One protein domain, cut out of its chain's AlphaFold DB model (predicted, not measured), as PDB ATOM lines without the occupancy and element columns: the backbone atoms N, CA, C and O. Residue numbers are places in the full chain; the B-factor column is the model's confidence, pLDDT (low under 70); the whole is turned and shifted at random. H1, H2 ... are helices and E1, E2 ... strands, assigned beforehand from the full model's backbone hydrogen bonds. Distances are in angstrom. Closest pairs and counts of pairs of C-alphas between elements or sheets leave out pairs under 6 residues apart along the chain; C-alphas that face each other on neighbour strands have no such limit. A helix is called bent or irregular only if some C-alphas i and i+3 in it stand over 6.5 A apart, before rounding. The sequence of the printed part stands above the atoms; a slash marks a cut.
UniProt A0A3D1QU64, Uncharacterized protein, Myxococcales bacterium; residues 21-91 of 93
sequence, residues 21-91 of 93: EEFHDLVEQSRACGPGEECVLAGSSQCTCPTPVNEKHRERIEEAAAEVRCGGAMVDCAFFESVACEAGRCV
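AT A GLANCE: This is residues 21 to 91 of the 93 residues of an uncharacterized protein of Myxococcales bacterium (UniProt A0A3D1QU64). Two helices, H1 and H2, run side by side in opposite directions, and a small two-stranded hairpin, E1 and E2, packs on them, E2 mainly near H1 and E1 mainly near H2. After H2 a long tail with no named element, residues 68 to 91, swings in a wide arc past the hairpin on the side away from the helices. The printed part has 71 residues, with two named helices and two named strands in the order H1, E1, E2, H2; the sheet E1 - E2 is antiparallel. The class is mixed, helices and strands, with 31 residues, under half, in named elements. The whole is compact, with a radius of gyration of the C-alphas of 11.8 A, and its C-alphas span 36 by 24 by 15 A, only just elongated.

HOW THE PARTS SIT: Start with H1, residues 21 to 30, and set it beside H2, residues 55 to 67: they touch, the closest C-alphas being those of Ser 30 and His 57, 6.1 A apart. Their lines stand at a shallow tilt of 11 degrees, opposite ways. Next look at E1, residues 39 to 42, and E2, residues 51 to 54, a hairpin of antiparallel neighbours with 135 degrees between their directions. Across it you will find N 40 and O 53 within hydrogen-bond range at 3.0 A, and N 53 and O 40 at 2.8 A. The closest C-alphas of H1 and E2 are those of Ser 30 and Val 53, 5.3 A apart. Those of E1 and H2 are Cys 39 and Glu 55, 4.7 A apart. In H1 every O i to N i+4 pair is within hydrogen-bond range; in H2, 7 of 9 are. H2 is irregular, with C-alphas 56 and 59 at 7.4 A, and its line is a rough one.

IN THESE COORDINATES: Find C-alpha 21 at (24.954, -32.996, -9.069); from there H1 runs 14.1 A to Ser 30. E1 goes from Cys 39 at (31.338, -52.047, 1.042) to Ala 42, 9.1 A. E2 goes from Thr 51 to Asn 54, 10.0 A. H2 begins at Glu 55 and runs 19.7 A to C-alpha 67 at (14.817, -40.874, -9.369).

THE WHOLE: Look at Gly 36 and Gly 71 for the two C-alphas farthest apart, 36.3 A. The printed part has no cut. The link from E2 to H2 is tight, those from H1 to E1 and from E1 to E2 are short, and none is long. Near the last printed residue, residues 85 to 86 pair antiparallel with residues 89 to 90. The mean pLDDT of the printed part is 79.9; residues 32, 72 and 78 to 83 are under 70.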
ATOM      1  N   GLU A  21      23.972 -33.518 -10.029       82.50
ATOM      2  CA  GLU A  21      24.954 -32.996  -9.069       82.50
ATOM      3  C   GLU A  21      24.643 -33.488  -7.654       82.50
ATOM      4  O   GLU A  21      25.515 -34.049  -7.002       82.50
ATOM      5  N   GLU A  22      23.380 -33.416  -7.229       84.56
ATOM      6  CA  GLU A  22      22.948 -33.955  -5.932       84.56
ATOM      7  C   GLU A  22      23.178 -35.470  -5.830       84.56
ATOM      8  O   GLU A  22      23.567 -35.969  -4.774       84.56
ATOM      9  N   PHE A  23      22.981 -36.209  -6.928       87.00
ATOM     10  CA  PHE A  23      23.271 -37.645  -6.966       87.00
ATOM     11  C   PHE A  23      24.763 -37.914  -6.819       87.00
ATOM     12  O   PHE A  23      25.172 -38.793  -6.062       87.00
ATOM     13  N   HIS A  24      25.578 -37.157  -7.548       85.38
ATOM     14  CA  HIS A  24      27.023 -37.278  -7.480       85.38
ATOM     15  C   HIS A  24      27.527 -36.993  -6.062       85.38
ATOM     16  O   HIS A  24      28.273 -37.800  -5.510       85.38
ATOM     17  N   ASP A  25      27.060 -35.913  -5.439       85.56
ATOM     18  CA  ASP A  25      27.429 -35.546  -4.072       85.56
ATOM     19  C   ASP A  25      26.979 -36.591  -3.048       85.56
ATOM     20  O   ASP A  25      27.729 -36.906  -2.123       85.56
ATOM     21  N   LEU A  26      25.788 -37.175  -3.219       86.62
ATOM     22  CA  LEU A  26      25.315 -38.278  -2.383       86.62
ATOM     23  C   LEU A  26      26.249 -39.491  -2.473       86.62
ATOM     24  O   LEU A  26      26.606 -40.071  -1.444       86.62
ATOM     25  N   VAL A  27      26.647 -39.874  -3.690       86.00
ATOM     26  CA  VAL A  27      27.565 -40.997  -3.916       86.00
ATOM     27  C   VAL A  27      28.933 -40.691  -3.308       86.00
ATOM     28  O   VAL A  27      29.446 -41.526  -2.570       86.00
ATOM     29  N   GLU A  28      29.492 -39.497  -3.532       83.81
ATOM     30  CA  GLU A  28      30.777 -39.063  -2.957       83.81
ATOM     31  C   GLU A  28      30.775 -39.080  -1.425       83.81
ATOM     32  O   GLU A  28      31.684 -39.641  -0.813       83.81
ATOM     33  N   GLN A  29      29.740 -38.527  -0.788       81.12
ATOM     34  CA  GLN A  29      29.610 -38.532   0.675       81.12
ATOM     35  C   GLN A  29      29.506 -39.954   1.240       81.12
ATOM     36  O   GLN A  29      29.983 -40.224   2.341       81.12
ATOM     37  N   SER A  30      28.931 -40.875   0.468       81.94
ATOM     38  CA  SER A  30      28.752 -42.276   0.855       81.94
ATOM     39  C   SER A  30      29.996 -43.144   0.621       81.94
ATOM     40  O   SER A  30      30.028 -44.296   1.064       81.94
ATOM     41  N   ARG A  31      31.041 -42.609  -0.034       75.56
ATOM     42  CA  ARG A  31      32.344 -43.285  -0.192       75.56
ATOM     43  C   ARG A  31      33.113 -43.423   1.116       75.56
ATOM     44  O   ARG A  31      34.073 -44.188   1.179       75.56
ATOM     45  N   ALA A  32      32.732 -42.674   2.150       66.81
ATOM     46  CA  ALA A  32      33.345 -42.768   3.464       66.81
ATOM     47  C   ALA A  32      32.955 -44.094   4.133       66.81
ATOM     48  O   ALA A  32      31.912 -44.214   4.770       66.81
ATOM     49  N   CYS A  33      33.810 -45.097   3.993       74.94
ATOM     50  CA  CYS A  33      33.768 -46.305   4.800       74.94
ATOM     51  C   CYS A  33      35.048 -46.410   5.634       74.94
ATOM     52  O   CYS A  33      36.154 -46.138   5.158       74.94
ATOM     53  N   GLY A  34      34.896 -46.773   6.903       76.88
ATOM     54  CA  GLY A  34      36.011 -47.076   7.787       76.88
ATOM     55  C   GLY A  34      36.653 -48.426   7.440       76.88
ATOM     56  O   GLY A  34      35.978 -49.311   6.906       76.88
ATOM     57  N   PRO A  35      37.943 -48.634   7.764       79.81
ATOM     58  CA  PRO A  35      38.586 -49.934   7.601       79.81
ATOM     59  C   PRO A  35      37.797 -51.054   8.296       79.81
ATOM     60  O   PRO A  35      37.419 -50.931   9.460       79.81
ATOM     61  N   GLY A  36      37.553 -52.153   7.582       76.81
ATOM     62  CA  GLY A  36      36.804 -53.313   8.068       76.81
ATOM     63  C   GLY A  36      35.279 -53.215   7.944       76.81
ATOM     64  O   GLY A  36      34.605 -54.235   8.129       76.81
ATOM     65  N   GLU A  37      34.727 -52.048   7.598       86.62
ATOM     66  CA  GLU A  37      33.305 -51.918   7.259       86.62
ATOM     67  C   GLU A  37      32.978 -52.609   5.929       86.62
ATOM     68  O   GLU A  37      33.851 -52.820   5.090       86.62
ATOM     69  N   GLU A  38      31.715 -52.995   5.749       88.06
ATOM     70  CA  GLU A  38      31.248 -53.609   4.507       88.06
ATOM     71  C   GLU A  38      31.064 -52.558   3.415       88.06
ATOM     72  O   GLU A  38      30.620 -51.434   3.674       88.06
ATOM     73  N   CYS A  39      31.410 -52.934   2.189       87.31
ATOM     74  CA  CYS A  39      31.338 -52.047   1.042       87.31
ATOM     75  C   CYS A  39      30.880 -52.742  -0.221       87.31
ATOM     76  O   CYS A  39      31.104 -53.936  -0.429       87.31
ATOM     77  N   VAL A  40      30.293 -51.933  -1.092       87.56
ATOM     78  CA  VAL A  40      29.792 -52.338  -2.401       87.56
ATOM     79  C   VAL A  40      30.062 -51.259  -3.429       87.56
ATOM     80  O   VAL A  40      30.323 -50.104  -3.099       87.56
ATOM     81  N   LEU A  41      29.983 -51.637  -4.698       84.19
ATOM     82  CA  LEU A  41      29.998 -50.684  -5.796       84.19
ATOM     83  C   LEU A  41      28.578 -50.158  -6.006       84.19
ATOM     84  O   LEU A  41      27.694 -50.921  -6.388       84.19
ATOM     85  N   ALA A  42      28.374 -48.860  -5.787       85.56
ATOM     86  CA  ALA A  42      27.095 -48.199  -6.021       85.56
ATOM     87  C   ALA A  42      27.266 -46.934  -6.870       85.56
ATOM     88  O   ALA A  42      28.316 -46.288  -6.881       85.56
ATOM     89  N   GLY A  43      26.215 -46.594  -7.609       84.38
ATOM     90  CA  GLY A  43      26.164 -45.461  -8.524       84.38
ATOM     91  C   GLY A  43      25.057 -45.657  -9.555       84.38
ATOM     92  O   GLY A  43      24.240 -46.565  -9.444       84.38
ATOM     93  N   SER A  44      25.046 -44.821 -10.586       83.44
ATOM     94  CA  SER A  44      24.126 -44.949 -11.718       83.44
ATOM     95  C   SER A  44      24.925 -44.726 -12.980       83.44
ATOM     96  O   SER A  44      25.355 -43.602 -13.209       83.44
ATOM     97  N   SER A  45      25.098 -45.755 -13.812       78.19
ATOM     98  CA  SER A  45      25.882 -45.679 -15.056       78.19
ATOM     99  C   SER A  45      25.371 -44.628 -16.046       78.19
ATOM    100  O   SER A  45      26.074 -44.282 -16.987       78.19
ATOM    101  N   GLN A  46      24.169 -44.090 -15.835       77.75
ATOM    102  CA  GLN A  46      23.632 -42.961 -16.594       77.75
ATOM    103  C   GLN A  46      24.166 -41.602 -16.103       77.75
ATOM    104  O   GLN A  46      24.072 -40.613 -16.818       77.75
ATOM    105  N   CYS A  47      24.704 -41.533 -14.884       79.19
ATOM    106  CA  CYS A  47      25.055 -40.307 -14.159       79.19
ATOM    107  C   CYS A  47      26.524 -40.226 -13.749       79.19
ATOM    108  O   CYS A  47      27.150 -39.168 -13.860       79.19
ATOM    109  N   THR A  48      27.040 -41.333 -13.219       80.94
ATOM    110  CA  THR A  48      28.355 -41.475 -12.602       80.94
ATOM    111  C   THR A  48      28.798 -42.933 -12.663       80.94
ATOM    112  O   THR A  48      27.991 -43.851 -12.806       80.94
ATOM    113  N   CYS A  49      30.089 -43.173 -12.518       80.38
ATOM    114  CA  CYS A  49      30.581 -44.535 -12.455       80.38
ATOM    115  C   CYS A  49      30.231 -45.194 -11.118       80.38
ATOM    116  O   CYS A  49      30.213 -44.510 -10.092       80.38
ATOM    117  N   PRO A  50      29.966 -46.513 -11.101       81.06
ATOM    118  CA  PRO A  50      29.867 -47.253  -9.854       81.06
ATOM    119  C   PRO A  50      31.151 -47.054  -9.052       81.06
ATOM    120  O   PRO A  50      32.246 -47.304  -9.557       81.06
ATOM    121  N   THR A  51      31.022 -46.590  -7.814       82.25
ATOM    122  CA  THR A  51      32.166 -46.370  -6.926       82.25
ATOM    123  C   THR A  51      31.977 -47.095  -5.606       82.25
ATOM    124  O   THR A  51      30.835 -47.359  -5.224       82.25
ATOM    125  N   PRO A  52      33.071 -47.452  -4.913       83.88
ATOM    126  CA  PRO A  52      32.968 -48.104  -3.620       83.88
ATOM    127  C   PRO A  52      32.308 -47.183  -2.599       83.88
ATOM    128  O   PRO A  52      32.765 -46.058  -2.395       83.88
ATOM    129  N   VAL A  53      31.261 -47.674  -1.951       85.50
ATOM    130  CA  VAL A  53      30.541 -46.997  -0.871       85.50
ATOM    131  C   VAL A  53      30.359 -47.946   0.304       85.50
ATOM    132  O   VAL A  53      30.439 -49.165   0.145       85.50
ATOM    133  N   ASN A  54      30.087 -47.390   1.480       86.06
ATOM    134  CA  ASN A  54      29.651 -48.192   2.620       86.06
ATOM    135  C   ASN A  54      28.309 -48.883   2.299       86.06
ATOM    136  O   ASN A  54      27.383 -48.221   1.820       86.06
ATOM    137  N   GLU A  55      28.175 -50.177   2.607       88.81
ATOM    138  CA  GLU A  55      26.947 -50.958   2.354       88.81
ATOM    139  C   GLU A  55      25.702 -50.318   2.992       88.81
ATOM    140  O   GLU A  55      24.614 -50.356   2.420       88.81
ATOM    141  N   LYS A  56      25.857 -49.618   4.124       89.00
ATOM    142  CA  LYS A  56      24.765 -48.890   4.803       89.00
ATOM    143  C   LYS A  56      24.107 -47.812   3.933       89.00
ATOM    144  O   LYS A  56      23.003 -47.372   4.246       89.00
ATOM    145  N   HIS A  57      24.781 -47.338   2.887       88.75
ATOM    146  CA  HIS A  57      24.275 -46.301   1.985       88.75
ATOM    147  C   HIS A  57      23.740 -46.854   0.663       88.75
ATOM    148  O   HIS A  57      23.212 -46.083  -0.137       88.75
ATOM    149  N   ARG A  58      23.835 -48.170   0.440       88.19
ATOM    150  CA  ARG A  58      23.448 -48.814  -0.816       88.19
ATOM    151  C   ARG A  58      21.996 -48.538  -1.193       88.19
ATOM    152  O   ARG A  58      21.754 -47.997  -2.264       88.19
ATOM    153  N   GLU A  59      21.054 -48.848  -0.302       87.69
ATOM    154  CA  GLU A  59      19.614 -48.687  -0.559       87.69
ATOM    155  C   GLU A  59      19.272 -47.235  -0.921       87.69
ATOM    156  O   GLU A  59      18.646 -46.969  -1.942       87.69
ATOM    157  N   ARG A  60      19.819 -46.273  -0.170       87.56
ATOM    158  CA  ARG A  60      19.631 -44.843  -0.439       87.56
ATOM    159  C   ARG A  60      20.173 -44.417  -1.809       87.56
ATOM    160  O   ARG A  60      19.582 -43.558  -2.459       87.56
ATOM    161  N   ILE A  61      21.311 -44.965  -2.234       87.81
ATOM    162  CA  ILE A  61      21.892 -44.667  -3.552       87.81
ATOM    163  C   ILE A  61      21.077 -45.333  -4.662       87.81
ATOM    164  O   ILE A  61      20.886 -44.714  -5.702       87.81
ATOM    165  N   GLU A  62      20.587 -46.557  -4.463       87.56
ATOM    166  CA  GLU A  62      19.734 -47.265  -5.428       87.56
ATOM    167  C   GLU A  62      18.402 -46.531  -5.649       87.56
ATOM    168  O   GLU A  62      17.999 -46.318  -6.793       87.56
ATOM    169  N   GLU A  63      17.759 -46.068  -4.575       88.38
ATOM    170  CA  GLU A  63      16.553 -45.238  -4.651       88.38
ATOM    171  C   GLU A  63      16.829 -43.921  -5.391       88.38
ATOM    172  O   GLU A  63      16.145 -43.581  -6.358       88.38
ATOM    173  N   ALA A  64      17.897 -43.215  -5.010       87.31
ATOM    174  CA  ALA A  64      18.292 -41.974  -5.666       87.31
ATOM    175  C   ALA A  64      18.664 -42.185  -7.148       87.31
ATOM    176  O   ALA A  64      18.387 -41.326  -7.987       87.31
ATOM    177  N   ALA A  65      19.238 -43.341  -7.497       86.06
ATOM    178  CA  ALA A  65      19.561 -43.722  -8.869       86.06
ATOM    179  C   ALA A  65      18.308 -43.955  -9.728       86.06
ATOM    180  O   ALA A  65      18.362 -43.752 -10.942       86.06
ATOM    181  N   ALA A  66      17.194 -44.373  -9.119       83.50
ATOM    182  CA  ALA A  66      15.915 -44.546  -9.806       83.50
ATOM    183  C   ALA A  66      15.210 -43.207 -10.087       83.50
ATOM    184  O   ALA A  66      14.470 -43.090 -11.066       83.50
ATOM    185  N   GLU A  67      15.447 -42.194  -9.252       83.38
ATOM    186  CA  GLU A  67      14.817 -40.874  -9.369       83.38
ATOM    187  C   GLU A  67      15.633 -39.873 -10.200       83.38
ATOM    188  O   GLU A  67      15.065 -38.962 -10.819       83.38
ATOM    189  N   VAL A  68      16.959 -40.028 -10.225       80.75
ATOM    190  CA  VAL A  68      17.868 -39.099 -10.900       80.75
ATOM    191  C   VAL A  68      17.707 -39.152 -12.425       80.75
ATOM    192  O   VAL A  68      17.653 -40.209 -13.056       80.75
ATOM    193  N   ARG A  69      17.674 -37.977 -13.061       80.62
ATOM    194  CA  ARG A  69      17.619 -37.842 -14.526       80.62
ATOM    195  C   ARG A  69      18.944 -37.335 -15.079       80.62
ATOM    196  O   ARG A  69      19.233 -36.147 -15.005       80.62
ATOM    197  N   CYS A  70      19.714 -38.223 -15.705       75.75
ATOM    198  CA  CYS A  70      21.080 -37.910 -16.150       75.75
ATOM    199  C   CYS A  70      21.261 -37.741 -17.661       75.75
ATOM    200  O   CYS A  70      22.371 -37.800 -18.176       75.75
ATOM    201  N   GLY A  71      20.173 -37.465 -18.384       71.81
ATOM    202  CA  GLY A  71      20.247 -37.071 -19.795       71.81
ATOM    203  C   GLY A  71      20.483 -38.218 -20.784       71.81
ATOM    204  O   GLY A  71      20.649 -37.956 -21.970       71.81
ATOM    205  N   GLY A  72      20.448 -39.477 -20.332       64.88
ATOM    206  CA  GLY A  72      20.336 -40.670 -21.184       64.88
ATOM    207  C   GLY A  72      21.629 -41.176 -21.835       64.88
ATOM    208  O   GLY A  72      21.612 -42.254 -22.424       64.88
ATOM    209  N   ALA A  73      22.747 -40.459 -21.717       71.56
ATOM    210  CA  ALA A  73      24.052 -40.976 -22.122       71.56
ATOM    211  C   ALA A  73      24.656 -41.802 -20.978       71.56
ATOM    212  O   ALA A  73      24.727 -41.326 -19.848       71.56
ATOM    213  N   MET A  74      25.096 -43.033 -21.260       75.31
ATOM    214  CA  MET A  74      25.895 -43.782 -20.289       75.31
ATOM    215  C   MET A  74      27.257 -43.108 -20.124       75.31
ATOM    216  O   MET A  74      27.863 -42.667 -21.102       75.31
ATOM    217  N   VAL A  75      27.729 -43.029 -18.887       77.81
ATOM    218  CA  VAL A  75      29.067 -42.537 -18.569       77.81
ATOM    219  C   VAL A  75      30.073 -43.616 -18.948       77.81
ATOM    220  O   VAL A  75      29.912 -44.777 -18.570       77.81
ATOM    221  N   ASP A  76      31.101 -43.233 -19.700       77.75
ATOM    222  CA  ASP A  76      32.226 -44.119 -19.972       77.75
ATOM    223  C   ASP A  76      33.091 -44.224 -18.713       77.75
ATOM    224  O   ASP A  76      33.637 -43.230 -18.223       77.75
ATOM    225  N   CYS A  77      33.151 -45.426 -18.153       72.44
ATOM    226  CA  CYS A  77      33.803 -45.694 -16.886       72.44
ATOM    227  C   CYS A  77      35.071 -46.494 -17.128       72.44
ATOM    228  O   CYS A  77      35.015 -47.675 -17.472       72.44
ATOM    229  N   ALA A  78      36.219 -45.868 -16.873       66.12
ATOM    230  CA  ALA A  78      37.453 -46.613 -16.690       66.12
ATOM    231  C   ALA A  78      37.255 -47.613 -15.540       66.12
ATOM    232  O   ALA A  78      36.613 -47.297 -14.536       66.12
ATOM    233  N   PHE A  79      37.767 -48.832 -15.708       58.78
ATOM    234  CA  PHE A  79      37.648 -49.896 -14.715       58.78
ATOM    235  C   PHE A  79      38.186 -49.394 -13.366       58.78
ATOM    236  O   PHE A  79      39.369 -49.078 -13.243       58.78
ATOM    237  N   PHE A  80      37.311 -49.280 -12.365       56.31
ATOM    238  CA  PHE A  80      37.709 -48.909 -11.012       56.31
ATOM    239  C   PHE A  80      38.298 -50.151 -10.339       56.31
ATOM    240  O   PHE A  80      37.594 -50.889  -9.652       56.31
ATOM    241  N   GLU A  81      39.594 -50.397 -10.544       50.06
ATOM    242  CA  GLU A  81      40.383 -51.160  -9.573       50.06
ATOM    243  C   GLU A  81      40.266 -50.414  -8.241       50.06
ATOM    244  O   GLU A  81      40.796 -49.321  -8.046       50.06
ATOM    245  N   SER A  82      39.418 -50.919  -7.358       55.16
ATOM    246  CA  SER A  82      39.078 -50.217  -6.135       55.16
ATOM    247  C   SER A  82      40.252 -50.310  -5.157       55.16
ATOM    248  O   SER A  82      40.572 -51.387  -4.673       55.16
ATOM    249  N   VAL A  83      40.866 -49.169  -4.832       56.91
ATOM    250  CA  VAL A  83      41.935 -49.063  -3.815       56.91
ATOM    251  C   VAL A  83      41.394 -49.110  -2.375       56.91
ATOM    252  O   VAL A  83      42.165 -49.003  -1.436       56.91
ATOM    253  N   ALA A  84      40.069 -49.183  -2.185       72.94
ATOM    254  CA  ALA A  84      39.441 -48.985  -0.875       72.94
ATOM    255  C   ALA A  84      38.372 -50.019  -0.501       72.94
ATOM    256  O   ALA A  84      37.984 -50.031   0.658       72.94
ATOM    257  N   CYS A  85      37.911 -50.874  -1.420       80.06
ATOM    258  CA  CYS A  85      36.971 -51.972  -1.178       80.06
ATOM    259  C   CYS A  85      37.504 -53.269  -1.800       80.06
ATOM    260  O   CYS A  85      37.529 -53.415  -3.024       80.06
ATOM    261  N   GLU A  86      37.922 -54.207  -0.959       83.56
ATOM    262  CA  GLU A  86      38.459 -55.507  -1.357       83.56
ATOM    263  C   GLU A  86      37.649 -56.613  -0.688       83.56
ATOM    264  O   GLU A  86      37.380 -56.563   0.510       83.56
ATOM    265  N   ALA A  87      37.224 -57.613  -1.465       84.19
ATOM    266  CA  ALA A  87      36.406 -58.726  -0.970       84.19
ATOM    267  C   ALA A  87      35.168 -58.281  -0.147       84.19
ATOM    268  O   ALA A  87      34.800 -58.924   0.835       84.19
ATOM    269  N   GLY A  88      34.532 -57.167  -0.540       82.56
ATOM    270  CA  GLY A  88      33.364 -56.596   0.150       82.56
ATOM    271  C   GLY A  88      33.689 -55.876   1.463       82.56
ATOM    272  O   GLY A  88      32.783 -55.599   2.249       82.56
ATOM    273  N   ARG A  89      34.968 -55.588   1.731       86.00
ATOM    274  CA  ARG A  89      35.439 -54.891   2.932       86.00
ATOM    275  C   ARG A  89      36.242 -53.655   2.591       86.00
ATOM    276  O   ARG A  89      37.072 -53.676   1.686       86.00
ATOM    277  N   CYS A  90      36.037 -52.595   3.360       83.56
ATOM    278  CA  CYS A  90      36.825 -51.396   3.193       83.56
ATOM    279  C   CYS A  90      38.235 -51.575   3.742       83.56
ATOM    280  O   CYS A  90      38.410 -51.941   4.902       83.56
ATOM    281  N   VAL A  91      39.238 -51.308   2.910       77.94
ATOM    282  CA  VAL A  91      40.661 -51.476   3.256       77.94
ATOM    283  C   VAL A  91      41.336 -50.174   3.700       77.94
ATOM    284  O   VAL A  91      42.470 -50.201   4.165       77.94
TER     285      VAL A  91